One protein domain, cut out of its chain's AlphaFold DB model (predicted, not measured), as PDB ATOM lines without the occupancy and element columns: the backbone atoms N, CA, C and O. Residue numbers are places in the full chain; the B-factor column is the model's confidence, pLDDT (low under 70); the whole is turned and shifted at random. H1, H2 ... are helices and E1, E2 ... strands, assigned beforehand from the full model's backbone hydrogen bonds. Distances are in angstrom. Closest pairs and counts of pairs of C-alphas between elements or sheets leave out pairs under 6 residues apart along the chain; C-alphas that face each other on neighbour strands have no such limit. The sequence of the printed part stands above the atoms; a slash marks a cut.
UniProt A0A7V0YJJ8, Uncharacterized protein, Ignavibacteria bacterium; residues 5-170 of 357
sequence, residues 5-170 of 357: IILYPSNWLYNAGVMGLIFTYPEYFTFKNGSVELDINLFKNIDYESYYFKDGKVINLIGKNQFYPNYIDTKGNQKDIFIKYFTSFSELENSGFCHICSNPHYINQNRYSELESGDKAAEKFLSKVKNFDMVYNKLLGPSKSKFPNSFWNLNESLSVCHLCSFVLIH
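AT A GLANCE: This is residues 5 to 170 of the 357 residues of an uncharacterized protein of Ignavibacteria bacterium (UniProt A0A7V0YJJ8). A short helix, H7, sits near the middle of a rounded body, with H1 and the small sheet E1 E3 E2 on one side and the helices H4, H5 and H6 on the other. The hairpin E4 E5 lies by the first residues of H7, and two long loops, residues 53 to 77 and 130 to 161, have no named element. The 166 printed residues include seven named helices and five named strands, in the order E1 H1 E2 E3 H2 H3 H4 E4 E5 H5 H6 H7; both sheets are antiparallel. The class is mixed, helices and strands, with under half of the residues in named elements. It is compact, radius of gyration of the C-alphas 15.5 A, spanning 41 by 39 by 38 A.

HOW THE PARTS SIT: E1, residues 5 to 7, is antiparallel to E3, residues 36 to 39, with N 5 and O 38 at 2.9 A. E3 forms a hairpin with E2, residues 29 to 31, N 30 and O 37 being 2.9 A apart. H1, residues 12 to 24, is on this sheet at a height over the sheet of 10.5 A, making two layers, a helix on one face of a sheet. E1, H1 and E2 form a split strand-helix-strand unit, E3 between its strands, with a right-handed crossover. H4, residues 78 to 91, is the hub. It touches H2, residues 42 to 45, at the C-alphas of Phe 43 and Thr 87, 5.2 A, and is close but not clearly touching to H3, residues 48 to 52, at those of Tyr 48 and Ile 83, 6.9 A. E4, residues 92 to 94, and E5, residues 105 to 107, form a hairpin, with N 93 and O 106 at 2.8 A. H5, residues 109 to 116, touches H4 at a shallow tilt of 11 degrees, opposite ways, closest C-alphas Tyr 85 and Leu 115, 7.2 A. H6, residues 120 to 129, touches H4 at a steep tilt of 59 degrees, closest C-alphas Ile 81 and Ala 122, 6.1 A. H7, residues 162 to 168, touches H1, about perpendicular at 86 degrees, closest C-alphas Gly 17 and Leu 168, 4.8 A. In H1, H3, H5 and H6 every O i to N i+4 pair is within hydrogen-bond range, in H4 7 of 10 and in H7 2 of 3; H2 is too short for such a pair.

IN THESE COORDINATES: E1 begins at C-alpha 5, (254.008, 254.122, 367.218). H1 is 18.2 A long, H4 20.9 A and H6 14.5 A. H7 ends at C-alpha 168, (261.375, 240.477, 372.387).

THE WHOLE: The C-alphas of Asn 33 and Gly 118, the two farthest apart, are 44.7 A apart. The printed part has no cut. The links H3 to H4 and H6 to H7 are long. The pLDDT is under 70 at residues 56 to 70, 73 to 75 and 143 to 157.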
ATOM      1  N   ILE A   5     254.147 255.412 367.895       95.25
ATOM      2  CA  ILE A   5     254.008 254.122 367.218       95.25
ATOM      3  C   ILE A   5     252.804 253.386 367.802       95.25
ATOM      4  O   ILE A   5     252.682 253.260 369.016       95.25
ATOM      5  N   ILE A   6     251.922 252.866 366.948       95.56
ATOM      6  CA  ILE A   6     250.818 252.004 367.387       95.56
ATOM      7  C   ILE A   6     251.264 250.544 367.303       95.56
ATOM      8  O   ILE A   6     251.641 250.058 366.233       95.56
ATOM      9  N   LEU A   7     251.185 249.847 368.434       96.62
ATOM     10  CA  LEU A   7     251.461 248.421 368.553       96.62
ATOM     11  C   LEU A   7     250.140 247.656 368.644       96.62
ATOM     12  O   LEU A   7     249.278 247.971 369.469       96.62
ATOM     13  N   TYR A   8     250.000 246.622 367.820       95.25
ATOM     14  CA  TYR A   8     248.833 245.740 367.793       95.25
ATOM     15  C   TYR A   8     249.190 244.369 368.365       95.25
ATOM     16  O   TYR A   8     250.300 243.908 368.095       95.25
ATOM     17  N   PRO A   9     248.289 243.710 369.115       94.06
ATOM     18  CA  PRO A   9     248.498 242.330 369.533       94.06
ATOM     19  C   PRO A   9     248.761 241.412 368.332       94.06
ATOM     20  O   PRO A   9     248.162 241.572 367.270       94.06
ATOM     21  N   SER A  10     249.667 240.458 368.509       92.00
ATOM     22  CA  SER A  10     250.032 239.443 367.520       92.00
ATOM     23  C   SER A  10     250.204 238.098 368.239       92.00
ATOM     24  O   SER A  10     249.326 237.701 369.004       92.00
ATOM     25  N   ASN A  11     251.319 237.397 368.035       90.56
ATOM     26  CA  ASN A  11     251.639 236.173 368.764       90.56
ATOM     27  C   ASN A  11     251.939 236.442 370.250       90.56
ATOM     28  O   ASN A  11     252.340 237.542 370.641       90.56
ATOM     29  N   TRP A  12     251.787 235.406 371.076       92.81
ATOM     30  CA  TRP A  12     251.937 235.504 372.528       92.81
ATOM     31  C   TRP A  12     253.323 236.005 372.966       92.81
ATOM     32  O   TRP A  12     253.411 236.737 373.950       92.81
ATOM     33  N   LEU A  13     254.399 235.658 372.247       92.31
ATOM     34  CA  LEU A  13     255.768 236.029 372.618       92.31
ATOM     35  C   LEU A  13     256.006 237.523 372.398       92.31
ATOM     36  O   LEU A  13     256.550 238.207 373.264       92.31
ATOM     37  N   TYR A  14     255.549 238.041 371.257       95.06
ATOM     38  CA  TYR A  14     255.516 239.473 370.992       95.06
ATOM     39  C   TYR A  14     254.655 240.203 372.025       95.06
ATOM     40  O   TYR A  14     255.096 241.198 372.597       95.06
ATOM     41  N   ASN A  15     253.457 239.683 372.314       96.88
ATOM     42  CA  ASN A  15     252.547 240.297 373.276       96.88
ATOM     43  C   ASN A  15     253.172 240.370 374.676       96.88
ATOM     44  O   ASN A  15     253.130 241.426 375.304       96.88
ATOM     45  N   ALA A  16     253.818 239.292 375.127       95.19
ATOM     46  CA  ALA A  16     254.581 239.262 376.369       95.19
ATOM     47  C   ALA A  16     255.728 240.287 376.357       95.19
ATOM     48  O   ALA A  16     255.943 240.977 377.349       95.19
ATOM     49  N   GLY A  17     256.433 240.445 375.231       94.56
ATOM     50  CA  GLY A  17     257.467 241.470 375.058       94.56
ATOM     51  C   GLY A  17     256.938 242.898 375.209       94.56
ATOM     52  O   GLY A  17     257.495 243.690 375.969       94.56
ATOM     53  N   VAL A  18     255.824 243.222 374.545       96.94
ATOM     54  CA  VAL A  18     255.183 244.546 374.655       96.94
ATOM     55  C   VAL A  18     254.717 244.795 376.087       96.94
ATOM     56  O   VAL A  18     254.959 245.861 376.642       96.94
ATOM     57  N   MET A  19     254.095 243.799 376.715       96.31
ATOM     58  CA  MET A  19     253.660 243.887 378.106       96.31
ATOM     59  C   MET A  19     254.840 244.068 379.075       96.31
ATOM     60  O   MET A  19     254.732 244.837 380.029       96.31
ATOM     61  N   GLY A  20     255.982 243.426 378.812       93.62
ATOM     62  CA  GLY A  20     257.204 243.590 379.598       93.62
ATOM     63  C   GLY A  20     257.768 245.005 379.497       93.62
ATOM     64  O   GLY A  20     258.134 245.599 380.510       93.62
ATOM     65  N   LEU A  21     257.751 245.586 378.294       94.00
ATOM     66  CA  LEU A  21     258.096 246.993 378.089       94.00
ATOM     67  C   LEU A  21     257.147 247.937 378.829       94.00
ATOM     68  O   LEU A  21     257.619 248.844 379.507       94.00
ATOM     69  N   ILE A  22     255.834 247.698 378.754       95.38
ATOM     70  CA  ILE A  22     254.830 248.500 379.469       95.38
ATOM     71  C   ILE A  22     255.075 248.461 380.981       95.38
ATOM     72  O   ILE A  22     254.974 249.491 381.635       95.38
ATOM     73  N   PHE A  23     255.409 247.303 381.559       90.25
ATOM     74  CA  PHE A  23     255.718 247.228 382.992       90.25
ATOM     75  C   PHE A  23     257.034 247.908 383.370       90.25
ATOM     76  O   PHE A  23     257.177 248.324 384.518       90.25
ATOM     77  N   THR A  24     257.978 248.010 382.434       89.25
ATOM     78  CA  THR A  24     259.281 248.646 382.675       89.25
ATOM     79  C   THR A  24     259.193 250.166 382.551       89.25
ATOM     80  O   THR A  24     259.761 250.872 383.377       89.25
ATOM     81  N   TYR A  25     258.456 250.667 381.556       92.62
ATOM     82  CA  TYR A  25     258.393 252.088 381.199       92.62
ATOM     83  C   TYR A  25     256.946 252.573 380.982       92.62
ATOM     84  O   TYR A  25     256.611 253.046 379.891       92.62
ATOM     85  N   PRO A  26     256.044 252.413 381.969       93.81
ATOM     86  CA  PRO A  26     254.602 252.603 381.788       93.81
ATOM     87  C   PRO A  26     254.206 253.998 381.285       93.81
ATOM     88  O   PRO A  26     253.220 254.131 380.564       93.81
ATOM     89  N   GLU A  27     254.968 255.034 381.624       95.12
ATOM     90  CA  GLU A  27     254.717 256.430 381.267       95.12
ATOM     91  C   GLU A  27     254.817 256.720 379.761       95.12
ATOM     92  O   GLU A  27     254.242 257.701 379.288       95.12
ATOM     93  N   TYR A  28     255.483 255.852 378.993       96.06
ATOM     94  CA  TYR A  28     255.619 255.987 377.538       96.06
ATOM     95  C   TYR A  28     254.528 255.248 376.758       96.06
ATOM     96  O   TYR A  28     254.537 255.272 375.526       96.06
ATOM     97  N   PHE A  29     253.585 254.598 377.446       96.88
ATOM     98  CA  PHE A  29     252.538 253.805 376.815       96.88
ATOM     99  C   PHE A  29     251.143 254.331 377.138       96.88
ATOM    100  O   PHE A  29     250.803 254.649 378.274       96.88
ATOM    101  N   THR A  30     250.279 254.388 376.126       97.00
ATOM    102  CA  THR A  30     248.860 254.732 376.293       97.00
ATOM    103  C   THR A  30     247.986 253.654 375.672       97.00
ATOM    104  O   THR A  30     247.991 253.467 374.455       97.00
ATOM    105  N   PHE A  31     247.198 252.954 376.492       94.94
ATOM    106  CA  PHE A  31     246.245 251.961 375.994       94.94
ATOM    107  C   PHE A  31     245.184 252.607 375.100       94.94
ATOM    108  O   PHE A  31     244.584 253.626 375.451       94.94
ATOM    109  N   LYS A  32     244.918 251.965 373.965       92.44
ATOM    110  CA  LYS A  32     243.826 252.278 373.042       92.44
ATOM    111  C   LYS A  32     242.910 251.062 372.911       92.44
ATOM    112  O   LYS A  32     243.127 250.030 373.545       92.44
ATOM    113  N   ASN A  33     241.847 251.186 372.120       85.38
ATOM    114  CA  ASN A  33     240.901 250.096 371.881       85.38
ATOM    115  C   ASN A  33     241.618 248.909 371.209       85.38
ATOM    116  O   ASN A  33     241.824 248.910 370.002       85.38
ATOM    117  N   GLY A  34     242.032 247.915 372.000       86.19
ATOM    118  CA  GLY A  34     242.774 246.741 371.524       86.19
ATOM    119  C   GLY A  34     244.296 246.925 371.482       86.19
ATOM    120  O   GLY A  34     245.021 246.028 371.908       86.19
ATOM    121  N   SER A  35     244.776 248.085 371.035       94.44
ATOM    122  CA  SER A  35     246.195 248.403 370.820       94.44
ATOM    123  C   SER A  35     246.824 249.240 371.945       94.44
ATOM    124  O   SER A  35     246.180 249.582 372.941       94.44
ATOM    125  N   VAL A  36     248.106 249.576 371.793       96.88
ATOM    126  CA  VAL A  36     248.811 250.536 372.653       96.88
ATOM    127  C   VAL A  36     249.609 251.522 371.796       96.88
ATOM    128  O   VAL A  36     250.208 251.139 370.792       96.88
ATOM    129  N   GLU A  37     249.588 252.800 372.166       97.25
ATOM    130  CA  GLU A  37     250.484 253.824 371.617       97.25
ATOM    131  C   GLU A  37     251.778 253.861 372.429       97.25
ATOM    132  O   GLU A  37     251.715 253.999 373.648       97.25
ATOM    133  N   LEU A  38     252.921 253.784 371.752       96.81
ATOM    134  CA  LEU A  38     254.265 253.996 372.283       96.81
ATOM    135  C   LEU A  38     254.749 255.403 371.906       96.81
ATOM    136  O   LEU A  38     254.766 255.753 370.722       96.81
ATOM    137  N   ASP A  39     255.179 256.190 372.890       95.88
ATOM    138  CA  ASP A  39     255.938 257.423 372.672       95.88
ATOM    139  C   ASP A  39     257.405 257.091 372.360       95.88
ATOM    140  O   ASP A  39     258.127 256.521 373.181       95.88
ATOM    141  N   ILE A  40     257.857 257.465 371.160       93.31
ATOM    142  CA  ILE A  40     259.199 257.134 370.670       93.31
ATOM    143  C   ILE A  40     260.319 257.821 371.467       93.31
ATOM    144  O   ILE A  40     261.476 257.403 371.394       93.31
ATOM    145  N   ASN A  41     259.992 258.854 372.253       93.00
ATOM    146  CA  ASN A  41     260.947 259.506 373.144       93.00
ATOM    147  C   ASN A  41     261.499 258.553 374.211       93.00
ATOM    148  O   ASN A  41     262.577 258.830 374.735       93.00
ATOM    149  N   LEU A  42     260.833 257.416 374.468       94.25
ATOM    150  CA  LEU A  42     261.372 256.324 375.280       94.25
ATOM    151  C   LEU A  42     262.839 256.052 374.924       94.25
ATOM    152  O   LEU A  42     263.706 256.101 375.788       94.25
ATOM    153  N   PHE A  43     263.143 255.867 373.639       93.25
ATOM    154  CA  PHE A  43     264.469 255.443 373.182       93.25
ATOM    155  C   PHE A  43     265.587 256.465 373.413       93.25
ATOM    156  O   PHE A  43     266.759 256.088 373.446       93.25
ATOM    157  N   LYS A  44     265.235 257.742 373.605       90.94
ATOM    158  CA  LYS A  44     266.178 258.813 373.967       90.94
ATOM    159  C   LYS A  44     266.432 258.892 375.471       90.94
ATOM    160  O   LYS A  44     267.452 259.434 375.878       90.94
ATOM    161  N   ASN A  45     265.504 258.368 376.269       91.56
ATOM    162  CA  ASN A  45     265.447 258.571 377.713       91.56
ATOM    163  C   ASN A  45     265.683 257.284 378.519       91.56
ATOM    164  O   ASN A  45     265.651 257.333 379.748       91.56
ATOM    165  N   ILE A  46     265.894 256.135 377.865       89.88
ATOM    166  CA  ILE A  46     266.241 254.888 378.553       89.88
ATOM    167  C   ILE A  46     267.572 255.071 379.293       89.88
ATOM    168  O   ILE A  46     268.600 255.387 378.690       89.88
ATOM    169  N   ASP A  47     267.567 254.786 380.595       87.69
ATOM    170  CA  ASP A  47     268.787 254.622 381.382       87.69
ATOM    171  C   ASP A  47     269.394 253.239 381.105       87.69
ATOM    172  O   ASP A  47     269.170 252.264 381.826       87.69
ATOM    173  N   TYR A  48     270.140 253.141 380.004       85.12
ATOM    174  CA  TYR A  48     270.682 251.859 379.564       85.12
ATOM    175  C   TYR A  48     271.596 251.212 380.608       85.12
ATOM    176  O   TYR A  48     271.664 249.984 380.661       85.12
ATOM    177  N   GLU A  49     272.266 252.011 381.444       83.31
ATOM    178  CA  GLU A  49     273.120 251.489 382.504       83.31
ATOM    179  C   GLU A  49     272.259 250.752 383.525       83.31
ATOM    180  O   GLU A  49     272.309 249.529 383.611       83.31
ATOM    181  N   SER A  50     271.362 251.453 384.215       80.88
ATOM    182  CA  SER A  50     270.586 250.853 385.306       80.88
ATOM    183  C   SER A  50     269.736 249.656 384.871       80.88
ATOM    184  O   SER A  50     269.505 248.744 385.670       80.88
ATOM    185  N   TYR A  51     269.274 249.648 383.618       79.25
ATOM    186  CA  TYR A  51     268.367 248.624 383.110       79.25
ATOM    187  C   TYR A  51     269.061 247.444 382.417       79.25
ATOM    188  O   TYR A  51     268.547 246.330 382.519       79.25
ATOM    189  N   TYR A  52     270.207 247.649 381.755       80.38
ATOM    190  CA  TYR A  52     270.871 246.600 380.962       80.38
ATOM    191  C   TYR A  52     272.308 246.295 381.403       80.38
ATOM    192  O   TYR A  52     272.812 245.211 381.098       80.38
ATOM    193  N   PHE A  53     272.969 247.184 382.154       80.06
ATOM    194  CA  PHE A  53     274.377 247.043 382.541       80.06
ATOM    195  C   PHE A  53     274.630 247.388 384.019       80.06
ATOM    196  O   PHE A  53     274.616 248.540 384.427       80.06
ATOM    197  N   LYS A  54     274.974 246.397 384.843       73.75
ATOM    198  CA  LYS A  54     275.283 246.618 386.264       73.75
ATOM    199  C   LYS A  54     276.584 245.941 386.632       73.75
ATOM    200  O   LYS A  54     276.790 244.768 386.322       73.75
ATOM    201  N   ASP A  55     277.466 246.699 387.278       71.00
ATOM    202  CA  ASP A  55     278.787 246.247 387.725       71.00
ATOM    203  C   ASP A  55     279.606 245.584 386.592       71.00
ATOM    204  O   ASP A  55     280.252 244.553 386.782       71.00
ATOM    205  N   GLY A  56     279.530 246.137 385.371       64.56
ATOM    206  CA  GLY A  56     280.236 245.616 384.189       64.56
ATOM    207  C   GLY A  56     279.652 244.326 383.591       64.56
ATOM    208  O   GLY A  56     280.292 243.693 382.746       64.56
ATOM    209  N   LYS A  57     278.447 243.920 384.010       64.12
ATOM    210  CA  LYS A  57     277.731 242.738 383.507       64.12
ATOM    211  C   LYS A  57     276.422 243.133 382.844       64.12
ATOM    212  O   LYS A  57     275.774 244.086 383.268       64.12
ATOM    213  N   VAL A  58     276.003 242.350 381.852       68.75
ATOM    214  CA  VAL A  58     274.649 242.452 381.301       68.75
ATOM    215  C   VAL A  58     273.663 241.986 382.372       68.75
ATOM    216  O   VAL A  58     273.703 240.828 382.794       68.75
ATOM    217  N   ILE A  59     272.789 242.883 382.815       66.25
ATOM    218  CA  ILE A  59     271.635 242.560 383.650       66.25
ATOM    219  C   ILE A  59     270.412 242.712 382.768       66.25
ATOM    220  O   ILE A  59     270.030 243.812 382.422       66.25
ATOM    221  N   ASN A  60     269.804 241.621 382.327       61.97
ATOM    222  CA  ASN A  60     268.693 241.719 381.376       61.97
ATOM    223  C   ASN A  60     267.366 242.085 382.059       61.97
ATOM    224  O   ASN A  60     266.355 241.475 381.748       61.97
ATOM    225  N   LEU A  61     267.381 243.101 382.933       54.62
ATOM    226  CA  LEU A  61     266.278 243.599 383.763       54.62
ATOM    227  C   LEU A  61     266.010 242.733 385.017       54.62
ATOM    228  O   LEU A  61     266.335 241.552 385.082       54.62
ATOM    229  N   ILE A  62     265.529 243.390 386.079       40.81
ATOM    230  CA  ILE A  62     265.543 242.976 387.500       40.81
ATOM    231  C   ILE A  62     265.147 241.501 387.726       40.81
ATOM    232  O   ILE A  62     263.980 241.127 387.655       40.81
ATOM    233  N   GLY A  63     266.141 240.682 388.084       43.34
ATOM    234  CA  GLY A  63     266.008 239.264 388.429       43.34
ATOM    235  C   GLY A  63     267.275 238.493 388.047       43.34
ATOM    236  O   GLY A  63     267.910 238.790 387.039       43.34
ATOM    237  N   LYS A  64     267.707 237.515 388.854       40.06
ATOM    238  CA  LYS A  64     268.826 236.633 388.471       40.06
ATOM    239  C   LYS A  64     268.382 235.815 387.258       40.06
ATOM    240  O   LYS A  64     267.617 234.875 387.450       40.06
ATOM    241  N   ASN A  65     268.828 236.121 386.035       49.81
ATOM    242  CA  ASN A  65     268.553 235.195 384.940       49.81
ATOM    243  C   ASN A  65     269.554 235.125 383.779       49.81
ATOM    244  O   ASN A  65     270.167 236.100 383.355       49.81
ATOM    245  N   GLN A  66     269.649 233.896 383.271       52.53
ATOM    246  CA  GLN A  66     270.536 233.336 382.257       52.53
ATOM    247  C   GLN A  66     269.946 233.457 380.833       52.53
ATOM    248  O   GLN A  66     270.300 232.670 379.958       52.53
ATOM    249  N   PHE A  67     269.001 234.376 380.591       53.31
ATOM    250  CA  PHE A  67     268.147 234.318 379.394       53.31
ATOM    251  C   PHE A  67     268.827 234.747 378.094       53.31
ATOM    252  O   PHE A  67     268.514 234.190 377.044       53.31
ATOM    253  N   TYR A  68     269.770 235.688 378.153       65.00
ATOM    254  CA  TYR A  68     270.389 236.245 376.948       65.00
ATOM    255  C   TYR A  68     271.920 236.364 377.035       65.00
ATOM    256  O   TYR A  68     272.472 237.403 376.671       65.00
ATOM    257  N   PRO A  69     272.651 235.323 377.491       55.84
ATOM    258  CA  PRO A  69     274.109 235.380 377.647       55.84
ATOM    259  C   PRO A  69     274.820 235.671 376.323       55.84
ATOM    260  O   PRO A  69     275.941 236.161 376.314       55.84
ATOM    261  N   ASN A  70     274.146 235.391 375.207       65.12
ATOM    262  CA  ASN A  70     274.662 235.580 373.865       65.12
ATOM    263  C   ASN A  70     274.012 236.754 373.127       65.12
ATOM    264  O   ASN A  70     274.251 236.843 371.929       65.12
ATOM    265  N   TYR A  71     273.205 237.622 373.758       74.81
ATOM    266  CA  TYR A  71     272.545 238.758 373.078       74.81
ATOM    267  C   TYR A  71     273.406 240.023 373.052       74.81
ATOM    268  O   TYR A  71     273.544 240.625 371.989       74.81
ATOM    269  N   ILE A  72     274.096 240.354 374.143       75.12
ATOM    270  CA  ILE A  72     275.131 241.402 374.201       75.12
ATOM    271  C   ILE A  72     276.324 240.838 374.968       75.12
ATOM    272  O   ILE A  72     276.135 240.162 375.977       75.12
ATOM    273  N   ASP A  73     277.539 241.113 374.501       68.81
ATOM    274  CA  ASP A  73     278.770 240.907 375.269       68.81
ATOM    275  C   ASP A  73     279.192 242.245 375.904       68.81
ATOM    276  O   ASP A  73     279.092 243.292 375.264       68.81
ATOM    277  N   THR A  74     279.663 242.236 377.155       67.31
ATOM    278  CA  THR A  74     280.235 243.443 377.784       67.31
ATOM    279  C   THR A  74     281.699 243.673 377.409       67.31
ATOM    280  O   THR A  74     282.267 244.703 377.766       67.31
ATOM    281  N   LYS A  75     282.330 242.746 376.677       68.69
ATOM    282  CA  LYS A  75     283.692 242.907 376.157       68.69
ATOM    283  C   LYS A  75     283.724 243.791 374.907       68.69
ATOM    284  O   LYS A  75     282.911 243.646 373.994       68.69
ATOM    285  N   GLY A  76     284.745 244.645 374.824       77.56
ATOM    286  CA  GLY A  76     284.955 245.539 373.683       77.56
ATOM    287  C   GLY A  76     283.916 246.661 373.623       77.56
ATOM    288  O   GLY A  76     283.489 247.169 374.653       77.56
ATOM    289  N   ASN A  77     283.513 247.048 372.413       85.69
ATOM    290  CA  ASN A  77     282.601 248.167 372.150       85.69
ATOM    291  C   ASN A  77     281.133 247.745 371.923       85.69
ATOM    292  O   ASN A  77     280.311 248.570 371.524       85.69
ATOM    293  N   GLN A  78     280.763 246.480 372.181       82.75
ATOM    294  CA  GLN A  78     279.390 245.992 371.965       82.75
ATOM    295  C   GLN A  78     278.344 246.718 372.816       82.75
ATOM    296  O   GLN A  78     277.221 246.910 372.354       82.75
ATOM    297  N   LYS A  79     278.711 247.161 374.024       86.50
ATOM    298  CA  LYS A  79     277.858 248.018 374.857       86.50
ATOM    299  C   LYS A  79     277.507 249.322 374.135       86.50
ATOM    300  O   LYS A  79     276.332 249.668 374.036       86.50
ATOM    301  N   ASP A  80     278.504 250.007 373.581       89.00
ATOM    302  CA  ASP A  80     278.297 251.269 372.864       89.00
ATOM    303  C   ASP A  80     277.482 251.058 371.585       89.00
ATOM    304  O   ASP A  80     276.611 251.866 371.266       89.00
ATOM    305  N   ILE A  81     277.724 249.955 370.870       90.56
ATOM    306  CA  ILE A  81     276.942 249.559 369.690       90.56
ATOM    307  C   ILE A  81     275.477 249.329 370.069       90.56
ATOM    308  O   ILE A  81     274.589 249.858 369.405       90.56
ATOM    309  N   PHE A  82     275.217 248.584 371.146       89.62
ATOM    310  CA  PHE A  82     273.869 248.325 371.652       89.62
ATOM    311  C   PHE A  82     273.134 249.632 371.970       89.62
ATOM    312  O   PHE A  82     272.024 249.848 371.486       89.62
ATOM    313  N   ILE A  83     273.775 250.537 372.719       91.06
ATOM    314  CA  ILE A  83     273.186 251.832 373.084       91.06
ATOM    315  C   ILE A  83     272.908 252.669 371.828       91.06
ATOM    316  O   ILE A  83     271.805 253.194 371.669       91.06
ATOM    317  N   LYS A  84     273.867 252.767 370.896       92.38
ATOM    318  CA  LYS A  84     273.693 253.507 369.633       92.38
ATOM    319  C   LYS A  84     272.572 252.928 368.770       92.38
ATOM    320  O   LYS A  84     271.800 253.691 368.186       92.38
ATOM    321  N   TYR A  85     272.465 251.601 368.707       93.12
ATOM    322  CA  TYR A  85     271.423 250.908 367.959       93.12
ATOM    323  C   TYR A  85     270.032 251.258 368.493       93.12
ATOM    324  O   TYR A  85     269.214 251.777 367.737       93.12
ATOM    325  N   PHE A  86     269.783 251.084 369.795       92.25
ATOM    326  CA  PHE A  86     268.468 251.379 370.376       92.25
ATOM    327  C   PHE A  86     268.164 252.875 370.474       92.25
ATOM    328  O   PHE A  86     267.020 253.266 370.284       92.25
ATOM    329  N   THR A  87     269.164 253.747 370.625       93.00
ATOM    330  CA  THR A  87     268.947 255.209 370.545       93.00
ATOM    331  C   THR A  87     268.472 255.635 369.148       93.00
ATOM    332  O   THR A  87     267.641 256.539 369.005       93.00
ATOM    333  N   SER A  88     268.937 254.939 368.102       93.88
ATOM    334  CA  SER A  88     268.506 255.180 366.716       93.88
ATOM    335  C   SER A  88     267.043 254.788 366.476       93.88
ATOM    336  O   SER A  88     266.477 255.132 365.442       93.88
ATOM    337  N   PHE A  89     266.381 254.135 367.441       94.62
ATOM    338  CA  PHE A  89     264.959 253.821 367.333       94.62
ATOM    339  C   PHE A  89     264.078 255.059 367.503       94.62
ATOM    340  O   PHE A  89     262.878 254.993 367.273       94.62
ATOM    341  N   SER A  90     264.651 256.207 367.866       91.19
ATOM    342  CA  SER A  90     263.932 257.478 367.825       91.19
ATOM    343  C   SER A  90     263.574 257.966 366.414       91.19
ATOM    344  O   SER A  90     262.782 258.898 366.280       91.19
ATOM    345  N   GLU A  91     264.116 257.316 365.384       90.69
ATOM    346  CA  GLU A  91     263.940 257.628 363.962       90.69
ATOM    347  C   GLU A  91     263.431 256.397 363.186       90.69
ATOM    348  O   GLU A  91     263.812 256.157 362.042       90.69
ATOM    349  N   LEU A  92     262.609 255.560 363.831       93.88
ATOM    350  CA  LEU A  92     262.020 254.394 363.174       93.88
ATOM    351  C   LEU A  92     261.046 254.797 362.063       93.88
ATOM    352  O   LEU A  92     260.208 255.684 362.225       93.88
ATOM    353  N   GLU A  93     261.109 254.050 360.969       94.00
ATOM    354  CA  GLU A  93     260.214 254.154 359.828       94.00
ATOM    355  C   GLU A  93     259.400 252.870 359.682       94.00
ATOM    356  O   GLU A  93     259.931 251.754 359.766       94.00
ATOM    357  N   ASN A  94     258.109 253.031 359.397       94.50
ATOM    358  CA  ASN A  94     257.242 251.913 359.053       94.50
ATOM    359  C   ASN A  94     257.595 251.404 357.651       94.50
ATOM    360  O   ASN A  94     257.262 252.038 356.650       94.50
ATOM    361  N   SER A  95     258.324 250.296 357.586       94.06
ATOM    362  CA  SER A  95     258.870 249.754 356.342       94.06
ATOM    363  C   SER A  95     259.168 248.260 356.470       94.06
ATOM    364  O   SER A  95     259.063 247.674 357.548       94.06
ATOM    365  N   GLY A  96     259.558 247.627 355.362       91.75
ATOM    366  CA  GLY A  96     260.039 246.246 355.357       91.75
ATOM    367  C   GLY A  96     258.984 245.208 355.756       91.75
ATOM    368  O   GLY A  96     257.786 245.396 355.556       91.75
ATOM    369  N   PHE A  97     259.448 244.072 356.286       91.38
ATOM    370  CA  PHE A  97     258.597 242.929 356.618       91.38
ATOM    371  C   PHE A  97     259.081 242.186 357.866       91.38
ATOM    372  O   PHE A  97     260.240 241.777 357.956       91.38
ATOM    373  N   CYS A  98     258.161 241.937 358.799       92.56
ATOM    374  CA  CYS A  98     258.426 241.224 360.041       92.56
ATOM    375  C   CYS A  98     257.456 240.055 360.220       92.56
ATOM    376  O   CYS A  98     256.252 240.219 360.059       92.56
ATOM    377  N   HIS A  99     257.972 238.899 360.639       90.62
ATOM    378  CA  HIS A  99     257.147 237.725 360.954       90.62
ATOM    379  C   HIS A  99     256.534 237.772 362.364       90.62
ATOM    380  O   HIS A  99     255.675 236.962 362.693       90.62
ATOM    381  N   ILE A 100     257.002 238.686 363.219       90.62
ATOM    382  CA  ILE A 100     256.631 238.755 364.639       90.62
ATOM    383  C   ILE A 100     255.506 239.766 364.890       90.62
ATOM    384  O   ILE A 100     254.715 239.568 365.807       90.62
ATOM    385  N   CYS A 101     255.422 240.834 364.094       93.25
ATOM    386  CA  CYS A 101     254.414 241.880 364.252       93.25
ATOM    387  C   CYS A 101     253.773 242.257 362.916       93.25
ATOM    388  O   CYS A 101     254.420 242.214 361.873       93.25
ATOM    389  N   SER A 102     252.538 242.753 362.970       89.56
ATOM    390  CA  SER A 102     251.804 243.232 361.789       89.56
ATOM    391  C   SER A 102     252.164 244.660 361.360       89.56
ATOM    392  O   SER A 102     251.705 245.106 360.315       89.56
ATOM    393  N   ASN A 103     252.945 245.391 362.162       92.75
ATOM    394  CA  ASN A 103     253.312 246.788 361.914       92.75
ATOM    395  C   ASN A 103     254.838 246.958 362.050       92.75
ATOM    396  O   ASN A 103     255.302 247.297 363.139       92.75
ATOM    397  N   PRO A 104     255.630 246.615 361.019       95.38
ATOM    398  CA  PRO A 104     257.085 246.573 361.115       95.38
ATOM    399  C   PRO A 104     257.711 247.971 361.170       95.38
ATOM    400  O   PRO A 104     257.304 248.873 360.449       95.38
ATOM    401  N   HIS A 105     258.740 248.131 362.004       96.31
ATOM    402  CA  HIS A 105     259.484 249.385 362.156       96.31
ATOM    403  C   HIS A 105     260.986 249.125 362.080       96.31
ATOM    404  O   HIS A 105     261.528 248.346 362.876       96.31
ATOM    405  N   TYR A 106     261.652 249.780 361.132       95.88
ATOM    406  CA  TYR A 106     263.091 249.678 360.895       95.88
ATOM    407  C   TYR A 106     263.770 251.034 361.057       95.88
ATOM    408  O   TYR A 106     263.149 252.083 360.943       95.88
ATOM    409  N   ILE A 107     265.071 250.993 361.328       94.75
ATOM    410  CA  ILE A 107     265.928 252.183 361.304       94.75
ATOM    411  C   ILE A 107     266.129 252.541 359.831       94.75
ATOM    412  O   ILE A 107     266.348 251.631 359.028       94.75
ATOM    413  N   ASN A 108     266.092 253.830 359.490       91.44
ATOM    414  CA  ASN A 108     266.387 254.301 358.138       91.44
ATOM    415  C   ASN A 108     267.719 253.724 357.613       91.44
ATOM    416  O   ASN A 108     268.709 253.642 358.343       91.44
ATOM    417  N   GLN A 109     267.757 253.358 356.331       89.75
ATOM    418  CA  GLN A 109     268.905 252.686 355.717       89.75
ATOM    419  C   GLN A 109     270.217 253.480 355.824       89.75
ATOM    420  O   GLN A 109     271.276 252.875 356.001       89.75
ATOM    421  N   ASN A 110     270.166 254.814 355.754       90.69
ATOM    422  CA  ASN A 110     271.349 255.667 355.895       90.69
ATOM    423  C   ASN A 110     271.928 255.527 357.302       90.69
ATOM    424  O   ASN A 110     273.104 255.212 357.471       90.69
ATOM    425  N   ARG A 111     271.064 255.650 358.316       90.94
ATOM    426  CA  ARG A 111     271.448 255.520 359.720       90.94
ATOM    427  C   ARG A 111     271.900 254.102 360.066       90.94
ATOM    428  O   ARG A 111     272.846 253.921 360.826       90.94
ATOM    429  N   TYR A 112     271.252 253.092 359.493       90.44
ATOM    430  CA  TYR A 112     271.669 251.702 359.645       90.44
ATOM    431  C   TYR A 112     273.069 251.467 359.057       90.44
ATOM    432  O   TYR A 112     273.913 250.866 359.716       90.44
ATOM    433  N   SER A 113     273.343 252.007 357.867       89.62
ATOM    434  CA  SER A 113     274.661 251.906 357.225       89.62
ATOM    435  C   SER A 113     275.746 252.637 358.025       89.62
ATOM    436  O   SER A 113     276.867 252.148 358.117       89.62
ATOM    437  N   GLU A 114     275.428 253.772 358.657       90.88
ATOM    438  CA  GLU A 114     276.353 254.468 359.567       90.88
ATOM    439  C   GLU A 114     276.720 253.614 360.786       90.88
ATOM    440  O   GLU A 114     277.887 253.570 361.173       90.88
ATOM    441  N   LEU A 115     275.738 252.923 361.380       88.25
ATOM    442  CA  LEU A 115     275.968 252.013 362.507       88.25
ATOM    443  C   LEU A 115     276.847 250.821 362.113       88.25
ATOM    444  O   LEU A 115     277.605 250.333 362.945       88.25
ATOM    445  N   GLU A 116     276.729 250.354 360.871       86.62
ATOM    446  CA  GLU A 116     277.499 249.231 360.330       86.62
ATOM    447  C   GLU A 116     278.920 249.644 359.899       86.62
ATOM    448  O   GLU A 116     279.861 248.861 360.016       86.62
ATOM    449  N   SER A 117     279.096 250.883 359.424       83.25
ATOM    450  CA  SER A 117     280.298 251.312 358.703       83.25
ATOM    451  C   SER A 117     281.610 251.142 359.487       83.25
ATOM    452  O   SER A 117     281.901 251.849 360.450       83.25
ATOM    453  N   GLY A 118     282.454 250.216 359.014       77.38
ATOM    454  CA  GLY A 118     283.849 250.067 359.442       77.38
ATOM    455  C   GLY A 118     284.060 249.370 360.789       77.38
ATOM    456  O   GLY A 118     285.210 249.240 361.218       77.38
ATOM    457  N   ASP A 119     282.997 248.888 361.437       87.31
ATOM    458  CA  ASP A 119     283.065 248.210 362.731       87.31
ATOM    459  C   ASP A 119     282.538 246.769 362.644       87.31
ATOM    460  O   ASP A 119     281.339 246.495 362.705       87.31
ATOM    461  N   LYS A 120     283.470 245.810 362.587       88.19
ATOM    462  CA  LYS A 120     283.160 244.370 362.546       88.19
ATOM    463  C   LYS A 120     282.313 243.897 363.731       88.19
ATOM    464  O   LYS A 120     281.588 242.907 363.611       88.19
ATOM    465  N   ALA A 121     282.429 244.537 364.898       87.56
ATOM    466  CA  ALA A 121     281.604 244.187 366.049       87.56
ATOM    467  C   ALA A 121     280.153 244.640 365.839       87.56
ATOM    468  O   ALA A 121     279.233 243.903 366.206       87.56
ATOM    469  N   ALA A 122     279.950 245.795 365.198       89.06
ATOM    470  CA  ALA A 122     278.630 246.301 364.847       89.06
ATOM    471  C   ALA A 122     277.961 245.436 363.774       89.06
ATOM    472  O   ALA A 122     276.850 244.960 363.999       89.06
ATOM    473  N   GLU A 123     278.665 245.107 362.687       89.75
ATOM    474  CA  GLU A 123     278.196 244.172 361.646       89.75
ATOM    475  C   GLU A 123     277.724 242.835 362.252       89.75
ATOM    476  O   GLU A 123     276.635 242.319 361.965       89.75
ATOM    477  N   LYS A 124     278.524 242.269 363.167       88.31
ATOM    478  CA  LYS A 124     278.197 241.012 363.855       88.31
ATOM    479  C   LYS A 124     276.985 241.143 364.781       88.31
ATOM    480  O   LYS A 124     276.205 240.197 364.895       88.31
ATOM    481  N   PHE A 125     276.830 242.272 365.470       88.25
ATOM    482  CA  PHE A 125     275.674 242.521 366.330       88.25
ATOM    483  C   PHE A 125     274.392 242.676 365.502       88.25
ATOM    484  O   PHE A 125     273.412 241.976 365.753       88.25
ATOM    485  N   LEU A 126     274.423 243.521 364.471       90.19
ATOM    486  CA  LEU A 126     273.277 243.817 363.613       90.19
ATOM    487  C   LEU A 126     272.788 242.576 362.851       90.19
ATOM    488  O   LEU A 126     271.601 242.247 362.871       90.19
ATOM    489  N   SER A 127     273.710 241.805 362.265       87.62
ATOM    490  CA  SER A 127     273.381 240.531 361.605       87.62
ATOM    491  C   SER A 127     272.769 239.499 362.557       87.62
ATOM    492  O   SER A 127     271.987 238.642 362.141       87.62
ATOM    493  N   LYS A 128     273.105 239.568 363.848       85.25
ATOM    494  CA  LYS A 128     272.586 238.668 364.876       85.25
ATOM    495  C   LYS A 128     271.172 239.026 365.320       85.25
ATOM    496  O   LYS A 128     270.389 238.116 365.548       85.25
ATOM    497  N   VAL A 129     270.829 240.309 365.415       88.00
ATOM    498  CA  VAL A 129     269.488 240.738 365.851       88.00
ATOM    499  C   VAL A 129     268.451 240.736 364.719       88.00
ATOM    500  O   VAL A 129     267.256 240.787 364.988       88.00
ATOM    501  N   LYS A 130     268.864 240.608 363.455       88.62
ATOM    502  CA  LYS A 130     267.955 240.611 362.293       88.62
ATOM    503  C   LYS A 130     266.935 239.463 362.276       88.62
ATOM    504  O   LYS A 130     265.835 239.620 361.748       88.62
ATOM    505  N   ASN A 131     267.299 238.314 362.839       87.56
ATOM    506  CA  ASN A 131     266.518 237.086 362.759       87.56
ATOM    507  C   ASN A 131     266.214 236.534 364.150       87.56
ATOM    508  O   ASN A 131     267.089 236.505 365.012       87.56
ATOM    509  N   PHE A 132     264.995 236.039 364.351       84.56
ATOM    510  CA  PHE A 132     264.638 235.332 365.570       84.56
ATOM    511  C   PHE A 132     265.347 233.978 365.602       84.56
ATOM    512  O   PHE A 132     265.079 233.102 364.778       84.56
ATOM    513  N   ASP A 133     266.241 233.814 366.569       80.75
ATOM    514  CA  ASP A 133     266.975 232.586 366.830       80.75
ATOM    515  C   ASP A 133     267.197 232.409 368.345       80.75
ATOM    516  O   ASP A 133     266.642 233.141 369.173       80.75
ATOM    517  N   MET A 134     267.997 231.411 368.731       78.69
ATOM    518  CA  MET A 134     268.301 231.108 370.135       78.69
ATOM    519  C   MET A 134     268.882 232.283 370.951       78.69
ATOM    520  O   MET A 134     268.892 232.220 372.179       78.69
ATOM    521  N   VAL A 135     269.368 233.344 370.296       79.06
ATOM    522  CA  VAL A 135     269.808 234.602 370.920       79.06
ATOM    523  C   VAL A 135     268.653 235.313 371.618       79.06
ATOM    524  O   VAL A 135     268.866 235.918 372.667       79.06
ATOM    525  N   TYR A 136     267.443 235.229 371.065       80.19
ATOM    526  CA  TYR A 136     266.237 235.809 371.650       80.19
ATOM    527  C   TYR A 136     265.566 234.884 372.656       80.19
ATOM    528  O   TYR A 136     264.963 235.342 373.624       80.19
ATOM    529  N   ASN A 137     265.599 233.578 372.408       78.06
ATOM    530  CA  ASN A 137     264.979 232.608 373.293       78.06
ATOM    531  C   ASN A 137     265.568 231.220 373.027       78.06
ATOM    532  O   ASN A 137     265.341 230.650 371.964       78.06
ATOM    533  N   LYS A 138     266.292 230.651 373.995       76.00
ATOM    534  CA  LYS A 138     266.923 229.327 373.853       76.00
ATOM    535  C   LYS A 138     265.913 228.193 373.618       76.00
ATOM    536  O   LYS A 138     266.272 227.202 372.992       76.00
ATOM    537  N   LEU A 139     264.689 228.332 374.129       76.50
ATOM    538  CA  LEU A 139     263.647 227.307 374.066       76.50
ATOM    539  C   LEU A 139     262.912 227.308 372.713       76.50
ATOM    540  O   LEU A 139     262.603 226.247 372.183       76.50
ATOM    541  N   LEU A 140     262.664 228.485 372.132       76.56
ATOM    542  CA  LEU A 140     261.872 228.639 370.896       76.56
ATOM    543  C   LEU A 140     262.699 228.946 369.647       76.56
ATOM    544  O   LEU A 140     262.262 228.712 368.515       76.56
ATOM    545  N   GLY A 141     263.861 229.554 369.848       75.81
ATOM    546  CA  GLY A 141     264.730 230.003 368.781       75.81
ATOM    547  C   GLY A 141     265.527 228.835 368.206       75.81
ATOM    548  O   GLY A 141     266.169 228.106 368.970       75.81
ATOM    549  N   PRO A 142     265.545 228.645 366.876       71.31
ATOM    550  CA  PRO A 142     266.426 227.655 366.273       71.31
ATOM    551  C   PRO A 142     267.892 227.970 366.604       71.31
ATOM    552  O   PRO A 142     268.300 229.128 366.729       71.31
ATOM    553  N   SER A 143     268.716 226.929 366.737       68.94
ATOM    554  CA  SER A 143     270.166 227.124 366.673       68.94
ATOM    555  C   SER A 143     270.549 227.432 365.227       68.94
ATOM    556  O   SER A 143     270.096 226.726 364.324       68.94
ATOM    557  N   LYS A 144     271.411 228.433 365.004       62.75
ATOM    558  CA  LYS A 144     271.930 228.736 363.660       62.75
ATOM    559  C   LYS A 144     272.489 227.459 363.017       62.75
ATOM    560  O   LYS A 144     273.269 226.748 363.653       62.75
ATOM    561  N   SER A 145     272.062 227.173 361.786       60.38
ATOM    562  CA  SER A 145     272.509 226.022 360.981       60.38
ATOM    563  C   SER A 145     272.094 224.628 361.490       60.38
ATOM    564  O   SER A 145     272.657 223.633 361.037       60.38
ATOM    565  N   LYS A 146     271.120 224.517 362.410       58.06
ATOM    566  CA  LYS A 146     270.475 223.235 362.761       58.06
ATOM    567  C   LYS A 146     269.131 223.069 362.050       58.06
ATOM    568  O   LYS A 146     268.568 224.044 361.565       58.06
ATOM    569  N   PHE A 147     268.645 221.824 361.999       55.34
ATOM    570  CA  PHE A 147     267.383 221.448 361.353       55.34
ATOM    571  C   PHE A 147     266.260 222.409 361.780       55.34
ATOM    572  O   PHE A 147     266.084 222.621 362.987       55.34
ATOM    573  N   PRO A 148     265.542 223.022 360.830       54.88
ATOM    574  CA  PRO A 148     264.516 223.993 361.156       54.88
ATOM    575  C   PRO A 148     263.415 223.303 361.967       54.88
ATOM    576  O   PRO A 148     263.026 222.169 361.678       54.88
ATOM    577  N   ASN A 149     262.963 223.944 363.044       54.41
ATOM    578  CA  ASN A 149     261.964 223.327 363.906       54.41
ATOM    579  C   ASN A 149     260.588 223.328 363.203       54.41
ATOM    580  O   ASN A 149     260.282 224.182 362.367       54.41
ATOM    581  N   SER A 150     259.749 222.345 363.529       53.03
ATOM    582  CA  SER A 150     258.394 222.228 362.972       53.03
ATOM    583  C   SER A 150     257.489 223.395 363.377       53.03
ATOM    584  O   SER A 150     256.567 223.734 362.641       53.03
ATOM    585  N   PHE A 151     257.788 224.043 364.507       56.66
ATOM    586  CA  PHE A 151     257.061 225.213 364.997       56.66
ATOM    587  C   PHE A 151     257.095 226.385 363.996       56.66
ATOM    588  O   PHE A 151     256.121 227.124 363.891       56.66
ATOM    589  N   TRP A 152     258.163 226.516 363.201       58.72
ATOM    590  CA  TRP A 152     258.326 227.584 362.205       58.72
ATOM    591  C   TRP A 152     258.129 227.125 360.753       58.72
ATOM    592  O   TRP A 152     258.701 227.716 359.840       58.72
ATOM    593  N   ASN A 153     257.328 226.077 360.517       57.41
ATOM    594  CA  ASN A 153     257.050 225.546 359.173       57.41
ATOM    595  C   ASN A 153     258.328 225.205 358.379       57.41
ATOM    596  O   ASN A 153     258.414 225.455 357.181       57.41
ATOM    597  N   LEU A 154     259.345 224.678 359.071       57.44
ATOM    598  CA  LEU A 154     260.657 224.361 358.500       57.44
ATOM    599  C   LEU A 154     261.441 225.576 357.952       57.44
ATOM    600  O   LEU A 154     262.435 225.386 357.254       57.44
ATOM    601  N   ASN A 155     261.075 226.813 358.306       58.59
ATOM    602  CA  ASN A 155     261.934 227.969 358.050       58.59
ATOM    603  C   ASN A 155     263.102 228.005 359.047       58.59
ATOM    604  O   ASN A 155     262.922 227.867 360.256       58.59
ATOM    605  N   GLU A 156     264.315 228.222 358.536       58.72
ATOM    606  CA  GLU A 156     265.550 228.265 359.336       58.72
ATOM    607  C   GLU A 156     265.655 229.502 360.240       58.72
ATOM    608  O   GLU A 156     266.389 229.494 361.228       58.72
ATOM    609  N   SER A 157     264.922 230.571 359.914       67.75
ATOM    610  CA  SER A 157     264.867 231.790 360.714       67.75
ATOM    611  C   SER A 157     263.661 232.657 360.352       67.75
ATOM    612  O   SER A 157     263.167 232.621 359.226       67.75
ATOM    613  N   LEU A 158     263.190 233.457 361.309       80.31
ATOM    614  CA  LEU A 158     262.146 234.453 361.076       80.31
ATOM    615  C   LEU A 158     262.753 235.851 361.071       80.31
ATOM    616  O   LEU A 158     263.354 236.256 362.062       80.31
ATOM    617  N   SER A 159     262.540 236.617 359.999       89.06
ATOM    618  CA  SER A 159     262.905 238.042 359.961       89.06
ATOM    619  C   SER A 159     262.146 238.829 361.034       89.06
ATOM    620  O   SER A 159     260.911 238.755 361.121       89.06
ATOM    621  N   VAL A 160     262.888 239.616 361.810       92.31
ATOM    622  CA  VAL A 160     262.387 240.486 362.876       92.31
ATOM    623  C   VAL A 160     262.699 241.937 362.507       92.31
ATOM    624  O   VAL A 160     263.795 242.241 362.040       92.31
ATOM    625  N   CYS A 161     261.744 242.853 362.688       95.38
ATOM    626  CA  CYS A 161     262.036 244.278 362.524       95.38
ATOM    627  C   CYS A 161     262.886 244.803 363.682       95.38
ATOM    628  O   CYS A 161     262.936 244.194 364.754       95.38
ATOM    629  N   HIS A 162     263.538 245.949 363.492       95.62
ATOM    630  CA  HIS A 162     264.402 246.507 364.532       95.62
ATOM    631  C   HIS A 162     263.616 246.763 365.818       95.62
ATOM    632  O   HIS A 162     264.044 246.324 366.879       95.62
ATOM    633  N   LEU A 163     262.403 247.317 365.745       96.25
ATOM    634  CA  LEU A 163     261.581 247.494 366.946       96.25
ATOM    635  C   LEU A 163     261.305 246.172 367.681       96.25
ATOM    636  O   LEU A 163     261.492 246.083 368.894       96.25
ATOM    637  N   CYS A 164     260.919 245.119 366.959       94.94
ATOM    638  CA  CYS A 164     260.654 243.812 367.559       94.94
ATOM    639  C   CYS A 164     261.902 243.182 368.190       94.94
ATOM    640  O   CYS A 164     261.766 242.479 369.189       94.94
ATOM    641  N   SER A 165     263.108 243.471 367.682       92.62
ATOM    642  CA  SER A 165     264.355 243.028 368.325       92.62
ATOM    643  C   SER A 165     264.474 243.528 369.770       92.62
ATOM    644  O   SER A 165     264.943 242.801 370.643       92.62
ATOM    645  N   PHE A 166     263.980 244.739 370.040       92.31
ATOM    646  CA  PHE A 166     263.935 245.303 371.385       92.31
ATOM    647  C   PHE A 166     262.767 244.752 372.198       92.31
ATOM    648  O   PHE A 166     262.924 244.371 373.352       92.31
ATOM    649  N   VAL A 167     261.576 244.673 371.604       94.06
ATOM    650  CA  VAL A 167     260.373 244.175 372.290       94.06
ATOM    651  C   VAL A 167     260.598 242.761 372.835       94.06
ATOM    652  O   VAL A 167     260.280 242.470 373.988       94.06
ATOM    653  N   LEU A 168     261.206 241.884 372.037       91.00
ATOM    654  CA  LEU A 168     261.375 240.477 372.387       91.00
ATOM    655  C   LEU A 168     262.312 240.242 373.577       91.00
ATOM    656  O   LEU A 168     262.128 239.252 374.280       91.00
ATOM    657  N   ILE A 169     263.273 241.122 373.871       88.06
ATOM    658  CA  ILE A 169     264.144 240.939 375.049       88.06
ATOM    659  C   ILE A 169     263.447 241.268 376.385       88.06
ATOM    660  O   ILE A 169     264.004 241.004 377.444       88.06
ATOM    661  N   HIS A 170     262.200 241.752 376.354       89.44
ATOM    662  CA  HIS A 170     261.414 242.092 377.549       89.44
ATOM    663  C   HIS A 170     260.353 241.041 377.911       89.44
ATOM    664  O   HIS A 170     259.702 241.153 378.948       89.44
TER     665      HIS A 170